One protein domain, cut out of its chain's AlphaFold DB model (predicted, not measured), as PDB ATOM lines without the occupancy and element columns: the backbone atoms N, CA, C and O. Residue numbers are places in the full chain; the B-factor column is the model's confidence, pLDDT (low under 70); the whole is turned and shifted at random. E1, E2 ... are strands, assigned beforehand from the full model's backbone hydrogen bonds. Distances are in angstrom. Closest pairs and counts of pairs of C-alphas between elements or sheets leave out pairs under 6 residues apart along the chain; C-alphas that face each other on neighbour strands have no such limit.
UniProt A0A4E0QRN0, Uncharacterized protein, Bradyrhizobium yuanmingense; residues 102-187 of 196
ATOM      1  N   ARG A 102     229.194  28.264 -41.166       96.38
ATOM      2  CA  ARG A 102     229.360  28.171 -42.620       96.38
ATOM      3  C   ARG A 102     228.114  27.569 -43.262       96.38
ATOM      4  O   ARG A 102     227.653  26.505 -42.858       96.38
ATOM      5  N   TYR A 103     227.593  28.216 -44.303       96.62
ATOM      6  CA  TYR A 103     226.582  27.618 -45.177       96.62
ATOM      7  C   TYR A 103     227.262  26.888 -46.334       96.62
ATOM      8  O   TYR A 103     228.058  27.483 -47.060       96.62
ATOM      9  N   HIS A 104     226.916  25.623 -46.543       96.75
ATOM     10  CA  HIS A 104     227.336  24.864 -47.712       96.75
ATOM     11  C   HIS A 104     226.191  24.793 -48.727       96.75
ATOM     12  O   HIS A 104     225.196  24.110 -48.495       96.75
ATOM     13  N   THR A 105     226.317  25.507 -49.847       96.56
ATOM     14  CA  THR A 105     225.259  25.609 -50.871       96.56
ATOM     15  C   THR A 105     225.566  24.865 -52.171       96.56
ATOM     16  O   THR A 105     224.674  24.723 -53.008       96.56
ATOM     17  N   ALA A 106     226.811  24.422 -52.356       94.69
ATOM     18  CA  ALA A 106     227.240  23.667 -53.530       94.69
ATOM     19  C   ALA A 106     226.679  22.234 -53.515       94.69
ATOM     20  O   ALA A 106     226.272  21.735 -52.471       94.69
ATOM     21  N   ALA A 107     226.626  21.596 -54.686       94.19
ATOM     22  CA  ALA A 107     226.320  20.172 -54.815       94.19
ATOM     23  C   ALA A 107     227.526  19.306 -54.400       94.19
ATOM     24  O   ALA A 107     228.666  19.773 -54.437       94.19
ATOM     25  N   GLY A 108     227.277  18.037 -54.081       94.44
ATOM     26  CA  GLY A 108     228.294  17.045 -53.742       94.44
ATOM     27  C   GLY A 108     228.669  16.986 -52.258       94.44
ATOM     28  O   GLY A 108     227.872  17.319 -51.379       94.44
ATOM     29  N   THR A 109     229.882  16.487 -52.004       96.69
ATOM     30  CA  THR A 109     230.440  16.244 -50.667       96.69
ATOM     31  C   THR A 109     230.764  17.541 -49.927       96.69
ATOM     32  O   THR A 109     231.361  18.468 -50.478       96.69
ATOM     33  N   VAL A 110     230.443  17.572 -48.635       97.69
ATOM     34  CA  VAL A 110     230.815  18.639 -47.704       97.69
ATOM     35  C   VAL A 110     232.084  18.240 -46.963       97.69
ATOM     36  O   VAL A 110     232.032  17.461 -46.020       97.69
ATOM     37  N   THR A 111     233.227  18.797 -47.349       97.19
ATOM     38  CA  THR A 111     234.472  18.618 -46.585       97.19
ATOM     39  C   THR A 111     234.556  19.659 -45.467       97.19
ATOM     40  O   THR A 111     234.305  20.851 -45.698       97.19
ATOM     41  N   VAL A 112     234.895  19.211 -44.258       96.94
ATOM     42  CA  VAL A 112     235.111  20.043 -43.067       96.94
ATOM     43  C   VAL A 112     236.605  20.077 -42.744       96.94
ATOM     44  O   VAL A 112     237.260  19.041 -42.661       96.94
ATOM     45  N   GLY A 113     237.164  21.276 -42.587       94.38
ATOM     46  CA  GLY A 113     238.564  21.460 -42.189       94.38
ATOM     47  C   GLY A 113     238.766  21.411 -40.672       94.38
ATOM     48  O   GLY A 113     237.848  21.709 -39.914       94.38
ATOM     49  N   VAL A 114     239.992  21.113 -40.219       91.94
ATOM     50  CA  VAL A 114     240.365  21.178 -38.785       91.94
ATOM     51  C   VAL A 114     240.148  22.569 -38.182       91.94
ATOM     52  O   VAL A 114     239.859  22.688 -36.994       91.94
ATOM     53  N   ASP A 115     240.249  23.598 -39.030       89.50
ATOM     54  CA  ASP A 115     240.081  25.002 -38.672       89.50
ATOM     55  C   ASP A 115     238.785  25.643 -39.210       89.50
ATOM     56  O   ASP A 115     238.668  26.866 -39.242       89.50
ATOM     57  N   ASP A 116     237.804  24.838 -39.620       93.19
ATOM     58  CA  ASP A 116     236.517  25.320 -40.142       93.19
ATOM     59  C   ASP A 116     235.590  25.863 -39.032       93.19
ATOM     60  O   ASP A 116     235.945  25.893 -37.850       93.19
ATOM     61  N   ALA A 117     234.398  26.312 -39.429       93.38
ATOM     62  CA  ALA A 117     233.383  26.871 -38.547       93.38
ATOM     63  C   ALA A 117     232.801  25.847 -37.551       93.38
ATOM     64  O   ALA A 117     232.713  24.655 -37.845       93.38
ATOM     65  N   ASP A 118     232.311  26.336 -36.409       94.06
ATOM     66  CA  ASP A 118     231.685  25.516 -35.360       94.06
ATOM     67  C   ASP A 118     230.386  24.849 -35.837       94.06
ATOM     68  O   ASP A 118     230.051  23.743 -35.412       94.06
ATOM     69  N   ILE A 119     229.641  25.524 -36.720       96.44
ATOM     70  CA  ILE A 119     228.399  25.024 -37.313       96.44
ATOM     71  C   ILE A 119     228.526  24.978 -38.836       96.44
ATOM     72  O   ILE A 119     228.675  26.007 -39.501       96.44
ATOM     73  N   ILE A 120     228.355  23.790 -39.408       97.81
ATOM     74  CA  ILE A 120     228.254  23.568 -40.849       97.81
ATOM     75  C   ILE A 120     226.790  23.312 -41.199       97.81
ATOM     76  O   ILE A 120     226.215  22.269 -40.881       97.81
ATOM     77  N   VAL A 121     226.175  24.282 -41.868       97.88
ATOM     78  CA  VAL A 121     224.785  24.202 -42.316       97.88
ATOM     79  C   VAL A 121     224.753  23.728 -43.762       97.88
ATOM     80  O   VAL A 121     225.101  24.477 -44.681       97.88
ATOM     81  N   VAL A 122     224.305  22.495 -43.978       97.56
ATOM     82  CA  VAL A 122     224.138  21.906 -45.310       97.56
ATOM     83  C   VAL A 122     222.864  22.471 -45.934       97.56
ATOM     84  O   VAL A 122     221.757  22.142 -45.525       97.56
ATOM     85  N   LYS A 123     223.010  23.374 -46.907       96.19
ATOM     86  CA  LYS A 123     221.913  24.109 -47.554       96.19
ATOM     87  C   LYS A 123     222.068  24.101 -49.075       96.19
ATOM     88  O   LYS A 123     222.078  25.148 -49.727       96.19
ATOM     89  N   LYS A 124     222.234  22.908 -49.647       93.88
ATOM     90  CA  LYS A 124     222.460  22.732 -51.089       93.88
ATOM     91  C   LYS A 124     221.268  23.239 -51.906       93.88
ATOM     92  O   LYS A 124     220.108  23.146 -51.498       93.88
ATOM     93  N   THR A 125     221.522  23.767 -53.097       93.25
ATOM     94  CA  THR A 125     220.428  24.147 -54.013       93.25
ATOM     95  C   THR A 125     219.779  22.921 -54.657       93.25
ATOM     96  O   THR A 125     218.575  22.928 -54.912       93.25
ATOM     97  N   VAL A 126     220.540  21.838 -54.818       93.25
ATOM     98  CA  VAL A 126     220.095  20.543 -55.352       93.25
ATOM     99  C   VAL A 126     219.592  19.615 -54.244       93.25
ATOM    100  O   VAL A 126     220.070  19.696 -53.114       93.25
ATOM    101  N   GLY A 127     218.609  18.765 -54.557       93.06
ATOM    102  CA  GLY A 127     218.122  17.707 -53.664       93.06
ATOM    103  C   GLY A 127     218.784  16.382 -54.017       93.06
ATOM    104  O   GLY A 127     218.373  15.730 -54.971       93.06
ATOM    105  N   GLU A 128     219.828  16.025 -53.279       95.38
ATOM    106  CA  GLU A 128     220.584  14.785 -53.457       95.38
ATOM    107  C   GLU A 128     221.224  14.389 -52.111       95.38
ATOM    108  O   GLU A 128     221.578  15.292 -51.334       95.38
ATOM    109  N   PRO A 129     221.434  13.087 -51.842       97.06
ATOM    110  CA  PRO A 129     222.175  12.626 -50.669       97.06
ATOM    111  C   PRO A 129     223.516  13.349 -50.507       97.06
ATOM    112  O   PRO A 129     224.202  13.649 -51.488       97.06
ATOM    113  N   THR A 130     223.889  13.661 -49.268       97.69
ATOM    114  CA  THR A 130     225.054  14.504 -48.977       97.69
ATOM    115  C   THR A 130     226.061  13.784 -48.094       97.69
ATOM    116  O   THR A 130     225.826  13.650 -46.895       97.69
ATOM    117  N   PRO A 131     227.219  13.381 -48.629       97.62
ATOM    118  CA  PRO A 131     228.340  12.990 -47.791       97.62
ATOM    119  C   PRO A 131     228.908  14.220 -47.070       97.62
ATOM    120  O   PRO A 131     229.114  15.262 -47.695       97.62
ATOM    121  N   ALA A 132     229.179  14.106 -45.774       97.88
ATOM    122  CA  ALA A 132     229.902  15.097 -44.988       97.88
ATOM    123  C   ALA A 132     231.154  14.450 -44.387       97.88
ATOM    124  O   ALA A 132     231.067  13.511 -43.603       97.88
ATOM    125  N   GLU A 133     232.323  14.945 -44.769       97.81
ATOM    126  CA  GLU A 133     233.615  14.411 -44.355       97.81
ATOM    127  C   GLU A 133     234.198  15.285 -43.248       97.81
ATOM    128  O   GLU A 133     234.583  16.436 -43.484       97.81
ATOM    129  N   LEU A 134     234.259  14.737 -42.036       97.88
ATOM    130  CA  LEU A 134     234.953  15.354 -40.912       97.88
ATOM    131  C   LEU A 134     236.459  15.103 -41.002       97.88
ATOM    132  O   LEU A 134     236.867  14.054 -41.502       97.88
ATOM    133  N   PRO A 135     237.305  16.019 -40.502       96.88
ATOM    134  CA  PRO A 135     238.748  15.809 -40.501       96.88
ATOM    135  C   PRO A 135     239.145  14.602 -39.635       96.88
ATOM    136  O   PRO A 135     238.354  14.103 -38.833       96.88
ATOM    137  N   ASP A 136     240.394  14.140 -39.774       96.25
ATOM    138  CA  ASP A 136     240.917  13.081 -38.903       96.25
ATOM    139  C   ASP A 136     240.871  13.555 -37.435       96.25
ATOM    140  O   ASP A 136     241.508  14.569 -37.111       96.25
ATOM    141  N   PRO A 137     240.164  12.843 -36.535       95.38
ATOM    142  CA  PRO A 137     240.020  13.228 -35.134       95.38
ATOM    143  C   PRO A 137     241.360  13.282 -34.391       95.38
ATOM    144  O   PRO A 137     241.453  13.955 -33.374       95.38
ATOM    145  N   ALA A 138     242.422  12.645 -34.902       94.56
ATOM    146  CA  ALA A 138     243.771  12.770 -34.347       94.56
ATOM    147  C   ALA A 138     244.395  14.166 -34.542       94.56
ATOM    148  O   ALA A 138     245.376  14.499 -33.880       94.56
ATOM    149  N   THR A 139     243.855  14.970 -35.461       93.88
ATOM    150  CA  THR A 139     244.312  16.345 -35.735       93.88
ATOM    151  C   THR A 139     243.238  17.399 -35.470       93.88
ATOM    152  O   THR A 139     243.555  18.584 -35.381       93.88
ATOM    153  N   ALA A 140     241.978  16.990 -35.317       92.56
ATOM    154  CA  ALA A 140     240.893  17.878 -34.941       92.56
ATOM    155  C   ALA A 140     241.003  18.308 -33.471       92.56
ATOM    156  O   ALA A 140     241.171  17.489 -32.573       92.56
ATOM    157  N   THR A 141     240.865  19.608 -33.219       87.31
ATOM    158  CA  THR A 141     240.979  20.199 -31.871       87.31
ATOM    159  C   THR A 141     239.676  20.810 -31.368       87.31
ATOM    160  O   THR A 141     239.611  21.273 -30.230       87.31
ATOM    161  N   ARG A 142     238.632  20.815 -32.202       90.50
ATOM    162  CA  ARG A 142     237.345  21.446 -31.915       90.50
ATOM    163  C   ARG A 142     236.183  20.532 -32.261       90.50
ATOM    164  O   ARG A 142     236.280  19.686 -33.148       90.50
ATOM    165  N   LYS A 143     235.080  20.750 -31.556       94.69
ATOM    166  CA  LYS A 143     233.784  20.165 -31.888       94.69
ATOM    167  C   LYS A 143     233.201  20.816 -33.140       94.69
ATOM    168  O   LYS A 143     233.499  21.971 -33.430       94.69
ATOM    169  N   VAL A 144     232.338  20.089 -33.837       96.69
ATOM    170  CA  VAL A 144     231.623  20.585 -35.015       96.69
ATOM    171  C   VAL A 144     230.166  20.155 -34.964       96.69
ATOM    172  O   VAL A 144     229.850  19.024 -34.597       96.69
ATOM    173  N   ARG A 145     229.257  21.049 -35.347       97.44
ATOM    174  CA  ARG A 145     227.841  20.740 -35.529       97.44
ATOM    175  C   ARG A 145     227.498  20.674 -37.007       97.44
ATOM    176  O   ARG A 145     227.650  21.663 -37.718       97.44
ATOM    177  N   ILE A 146     226.969  19.540 -37.451       98.12
ATOM    178  CA  ILE A 146     226.422  19.376 -38.802       98.12
ATOM    179  C   ILE A 146     224.905  19.517 -38.727       98.12
ATOM    180  O   ILE A 146     224.266  18.893 -37.878       98.12
ATOM    181  N   VAL A 147     224.332  20.353 -39.592       98.06
ATOM    182  CA  VAL A 147     222.897  20.669 -39.607       98.06
ATOM    183  C   VAL A 147     222.332  20.484 -41.010       98.06
ATOM    184  O   VAL A 147     222.880  21.032 -41.970       98.06
ATOM    185  N   ASP A 148     221.196  19.797 -41.121       97.88
ATOM    186  CA  ASP A 148     220.342  19.866 -42.307       97.88
ATOM    187  C   ASP A 148     219.651  21.238 -42.373       97.88
ATOM    188  O   ASP A 148     218.618  21.481 -41.754       97.88
ATOM    189  N   GLY A 149     220.241  22.169 -43.119       97.00
ATOM    190  CA  GLY A 149     219.669  23.493 -43.360       97.00
ATOM    191  C   GLY A 149     218.773  23.575 -44.593       97.00
ATOM    192  O   GLY A 149     218.201  24.641 -44.851       97.00
ATOM    193  N   LYS A 150     218.689  22.501 -45.386       95.00
ATOM    194  CA  LYS A 150     217.818  22.406 -46.562       95.00
ATOM    195  C   LYS A 150     216.440  21.854 -46.198       95.00
ATOM    196  O   LYS A 150     215.480  22.173 -46.900       95.00
ATOM    197  N   TYR A 151     216.341  21.137 -45.077       96.06
ATOM    198  CA  TYR A 151     215.132  20.468 -44.595       96.06
ATOM    199  C   TYR A 151     214.669  19.347 -45.523       96.06
ATOM    200  O   TYR A 151     213.468  19.162 -45.722       96.06
ATOM    201  N   ASP A 152     215.612  18.618 -46.115       96.00
ATOM    202  CA  ASP A 152     215.320  17.505 -47.015       96.00
ATOM    203  C   ASP A 152     216.046  16.206 -46.654       96.00
ATOM    204  O   ASP A 152     215.952  15.244 -47.417       96.00
ATOM    205  N   ALA A 153     216.688  16.127 -45.484       96.75
ATOM    206  CA  ALA A 153     217.407  14.933 -45.042       96.75
ATOM    207  C   ALA A 153     216.531  13.667 -44.954       96.75
ATOM    208  O   ALA A 153     217.044  12.562 -45.115       96.75
ATOM    209  N   ALA A 154     215.207  13.799 -44.795       96.44
ATOM    210  CA  ALA A 154     214.290  12.655 -44.847       96.44
ATOM    211  C   ALA A 154     214.193  11.997 -46.234       96.44
ATOM    212  O   ALA A 154     213.764  10.852 -46.351       96.44
ATOM    213  N   THR A 155     214.556  12.717 -47.297       97.12
ATOM    214  CA  THR A 155     214.618  12.195 -48.675       97.12
ATOM    215  C   THR A 155     216.063  12.047 -49.150       97.12
ATOM    216  O   THR A 155     216.401  11.081 -49.828       97.12
ATOM    217  N   ASN A 156     216.913  12.999 -48.776       96.88
ATOM    218  CA  ASN A 156     218.289  13.164 -49.212       96.88
ATOM    219  C   ASN A 156     219.188  13.248 -47.981       96.88
ATOM    220  O   ASN A 156     219.628  14.327 -47.587       96.88
ATOM    221  N   ASN A 157     219.405  12.104 -47.345       97.81
ATOM    222  CA  ASN A 157     220.127  12.023 -46.085       97.81
ATOM    223  C   ASN A 157     221.519  12.679 -46.129       97.81
ATOM    224  O   ASN A 157     222.164  12.792 -47.178       97.81
ATOM    225  N   ILE A 158     221.988  13.108 -44.957       98.31
ATOM    226  CA  ILE A 158     223.366  13.562 -44.771       98.31
ATOM    227  C   ILE A 158     224.123  12.435 -44.076       98.31
ATOM    228  O   ILE A 158     223.845  12.133 -42.917       98.31
ATOM    229  N   THR A 159     225.067  11.814 -44.778       98.31
ATOM    230  CA  THR A 159     225.922  10.753 -44.234       98.31
ATOM    231  C   THR A 159     227.251  11.357 -43.809       98.31
ATOM    232  O   THR A 159     228.035  11.803 -44.644       98.31
ATOM    233  N   ILE A 160     227.501  11.379 -42.506       98.38
ATOM    234  CA  ILE A 160     228.711  11.921 -41.900       98.38
ATOM    235  C   ILE A 160     229.722  10.794 -41.734       98.38
ATOM    236  O   ILE A 160     229.428   9.789 -41.092       98.38
ATOM    237  N   VAL A 161     230.921  10.986 -42.266       97.31
ATOM    238  CA  VAL A 161     232.055  10.069 -42.130       97.31
ATOM    239  C   VAL A 161     233.253  10.808 -41.552       97.31
ATOM    240  O   VAL A 161     233.388  12.023 -41.703       97.31
ATOM    241  N   SER A 162     234.149  10.070 -40.906       97.06
ATOM    242  CA  SER A 162     235.447  10.603 -40.493       97.06
ATOM    243  C   SER A 162     236.486  10.305 -41.563       97.06
ATOM    244  O   SER A 162     236.621   9.164 -42.002       97.06
ATOM    245  N   LEU A 163     237.287  11.304 -41.920       95.31
ATOM    246  CA  LEU A 163     238.550  11.073 -42.607       95.31
ATOM    247  C   LEU A 163     239.542  10.383 -41.659       95.31
ATOM    248  O   LEU A 163     239.391  10.421 -40.436       95.31
ATOM    249  N   GLY A 164     240.562   9.755 -42.241       88.06
ATOM    250  CA  GLY A 164     241.551   8.954 -41.521       88.06
ATOM    251  C   GLY A 164     241.246   7.454 -41.559       88.06
ATOM    252  O   GLY A 164     240.130   7.012 -41.824       88.06
ATOM    253  N   THR A 165     242.271   6.640 -41.318       89.56
ATOM    254  CA  THR A 165     242.141   5.179 -41.374       89.56
ATOM    255  C   THR A 165     241.429   4.652 -40.129       89.56
ATOM    256  O   THR A 165     241.866   4.926 -39.011       89.56
ATOM    257  N   SER A 166     240.376   3.854 -40.329       89.06
ATOM    258  CA  SER A 166     239.639   3.147 -39.266       89.06
ATOM    259  C   SER A 166     239.078   4.058 -38.165       89.06
ATOM    260  O   SER A 166     239.088   3.692 -36.991       89.06
ATOM    261  N   LYS A 167     238.613   5.254 -38.536       94.88
ATOM    262  CA  LYS A 167     237.998   6.212 -37.610       94.88
ATOM    263  C   LYS A 167     236.501   5.976 -37.496       94.88
ATOM    264  O   LYS A 167     235.870   5.536 -38.455       94.88
ATOM    265  N   THR A 168     235.946   6.275 -36.326       96.69
ATOM    266  CA  THR A 168     234.519   6.073 -36.054       96.69
ATOM    267  C   THR A 168     233.765   7.386 -35.874       96.69
ATOM    268  O   THR A 168     234.340   8.392 -35.456       96.69
ATOM    269  N   ILE A 169     232.465   7.361 -36.162       97.56
ATOM    270  CA  ILE A 169     231.494   8.384 -35.769       97.56
ATOM    271  C   ILE A 169     230.492   7.709 -34.832       97.56
ATOM    272  O   ILE A 169     229.817   6.765 -35.233       97.56
ATOM    273  N   MET A 170     230.413   8.138 -33.570       95.56
ATOM    274  CA  MET A 170     229.575   7.515 -32.533       95.56
ATOM    275  C   MET A 170     229.811   5.996 -32.382       95.56
ATOM    276  O   MET A 170     228.889   5.236 -32.092       95.56
ATOM    277  N   GLY A 171     231.041   5.528 -32.627       94.19
ATOM    278  CA  GLY A 171     231.393   4.102 -32.641       94.19
ATOM    279  C   GLY A 171     230.994   3.330 -33.913       94.19
ATOM    280  O   GLY A 171     231.335   2.154 -34.028       94.19
ATOM    281  N   GLY A 172     230.311   3.966 -34.871       95.50
ATOM    282  CA  GLY A 172     230.000   3.428 -36.202       95.50
ATOM    283  C   GLY A 172     230.983   3.890 -37.286       95.50
ATOM    284  O   GLY A 172     231.865   4.706 -37.027       95.50
ATOM    285  N   ALA A 173     230.837   3.370 -38.509       94.94
ATOM    286  CA  ALA A 173     231.612   3.832 -39.671       94.94
ATOM    287  C   ALA A 173     231.139   5.206 -40.180       94.94
ATOM    288  O   ALA A 173     231.926   5.986 -40.715       94.94
ATOM    289  N   ASP A 174     229.856   5.496 -39.978       97.31
ATOM    290  CA  ASP A 174     229.189   6.726 -40.367       97.31
ATOM    291  C   ASP A 174     228.037   7.044 -39.401       97.31
ATOM    292  O   ASP A 174     227.607   6.197 -38.613       97.31
ATOM    293  N   TYR A 175     227.554   8.283 -39.460       98.00
ATOM    294  CA  TYR A 175     226.312   8.710 -38.824       98.00
ATOM    295  C   TYR A 175     225.410   9.376 -39.851       98.00
ATOM    296  O   TYR A 175     225.845  10.255 -40.594       98.00
ATOM    297  N   VAL A 176     224.138   8.995 -39.871       98.19
ATOM    298  CA  VAL A 176     223.169   9.504 -40.841       98.19
ATOM    299  C   VAL A 176     222.202  10.461 -40.158       98.19
ATOM    300  O   VAL A 176     221.526  10.093 -39.200       98.19
ATOM    301  N   ILE A 177     222.100  11.680 -40.685       98.12
ATOM    302  CA  ILE A 177     220.967  12.570 -40.423       98.12
ATOM    303  C   ILE A 177     219.907  12.264 -41.485       98.12
ATOM    304  O   ILE A 177     220.128  12.508 -42.672       98.12
ATOM    305  N   ASP A 178     218.767  11.729 -41.053       97.56
ATOM    306  CA  ASP A 178     217.642  11.284 -41.891       97.56
ATOM    307  C   ASP A 178     216.313  11.981 -41.536       97.56
ATOM    308  O   ASP A 178     215.234  11.568 -41.957       97.56
ATOM    309  N   SER A 179     216.376  13.058 -40.753       97.19
ATOM    310  CA  SER A 179     215.218  13.865 -40.372       97.19
ATOM    311  C   SER A 179     215.392  15.303 -40.837       97.19
ATOM    312  O   SER A 179     216.470  15.882 -40.708       97.19
ATOM    313  N   ASN A 180     214.321  15.890 -41.378       96.62
ATOM    314  CA  ASN A 180     214.345  17.267 -41.868       96.62
ATOM    315  C   ASN A 180     214.689  18.234 -40.730       96.62
ATOM    316  O   ASN A 180     213.992  18.275 -39.715       96.62
ATOM    317  N   GLY A 181     215.738  19.035 -40.915       95.44
ATOM    318  CA  GLY A 181     216.242  19.935 -39.875       95.44
ATOM    319  C   GLY A 181     217.048  19.237 -38.775       95.44
ATOM    320  O   GLY A 181     217.371  19.866 -37.768       95.44
ATOM    321  N   GLY A 182     217.354  17.949 -38.943       97.44
ATOM    322  CA  GLY A 182     218.170  17.180 -38.018       97.44
ATOM    323  C   GLY A 182     219.590  17.734 -37.911       97.44
ATOM    324  O   GLY A 182     220.128  18.355 -38.831       97.44
ATOM    325  N   SER A 183     220.209  17.515 -36.755       97.75
ATOM    326  CA  SER A 183     221.574  17.962 -36.493       97.75
ATOM    327  C   SER A 183     222.267  17.066 -35.483       97.75
ATOM    328  O   SER A 183     221.604  16.507 -34.610       97.75
ATOM    329  N   ILE A 184     223.593  17.030 -35.541       98.00
ATOM    330  CA  ILE A 184     224.438  16.396 -34.527       98.00
ATOM    331  C   ILE A 184     225.646  17.284 -34.224       98.00
ATOM    332  O   ILE A 184     226.201  17.912 -35.125       98.00
ATOM    333  N   GLU A 185     226.023  17.361 -32.949       97.69
ATOM    334  CA  GLU A 185     227.295  17.933 -32.502       97.69
ATOM    335  C   GLU A 185     228.257  16.780 -32.235       97.69
ATOM    336  O   GLU A 185     227.906  15.858 -31.506       97.69
ATOM    337  N   LEU A 186     229.430  16.832 -32.858       97.75
ATOM    338  CA  LEU A 186     230.450  15.798 -32.801       97.75
ATOM    339  C   LEU A 186     231.729  16.391 -32.215       97.75
ATOM    340  O   LEU A 186     232.239  17.409 -32.689       97.75
ATOM    341  N   THR A 187     232.250  15.742 -31.182       97.06
ATOM    342  CA  THR A 187     233.476  16.098 -30.469       97.06
ATOM    343  C   THR A 187     234.547  15.051 -30.772       97.06
ATOM    344  O   THR A 187     234.273  13.857 -30.631       97.06
TER     345      THR A 187
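This is residues 102 to 187 of the 196 residues of an uncharacterized protein of Bradyrhizobium yuanmingense (UniProt A0A4E0QRN0). Little regular structure is here, but short strands form a small sandwich, the sheet E1 E2 E4 E7 face to face with E3 E5 E6. Its 86 printed residues hold seven named strands, E1 to E7, all strand by class with 30 residues, in two mixed sheets. It is compact, radius of gyration of the C-alphas 11.8 A, spanning 32 by 24 by 19 A.

Look first at E1, residues 102 to 104, parallel to E2, 119 to 122, with N 104 and O 121 2.8 A apart. E2 is parallel to E4, 144 to 148: N 120 and O 145, 2.8 A. E4 is antiparallel to E7, 183 to 186: N 186 and O 144, 2.8 A. In the sheet face to face with that one, E3, 130 to 134, is parallel to E5, 158 to 162: N 132 and O 159, 2.8 A. E5 and E6, 174 to 177, form an antiparallel hairpin: N 160 and O 175, 2.8 A.

Find C-alpha 102 at (229.360, 28.171, -42.620), beginning E1; E7 ends at C-alpha 186, (230.450, 15.798, -32.801). E4 spans 13.5 A.

The printed part has no cut. Links E1 to E2 and E5 to E6 are long. No printed residue is under 70 in pLDDT.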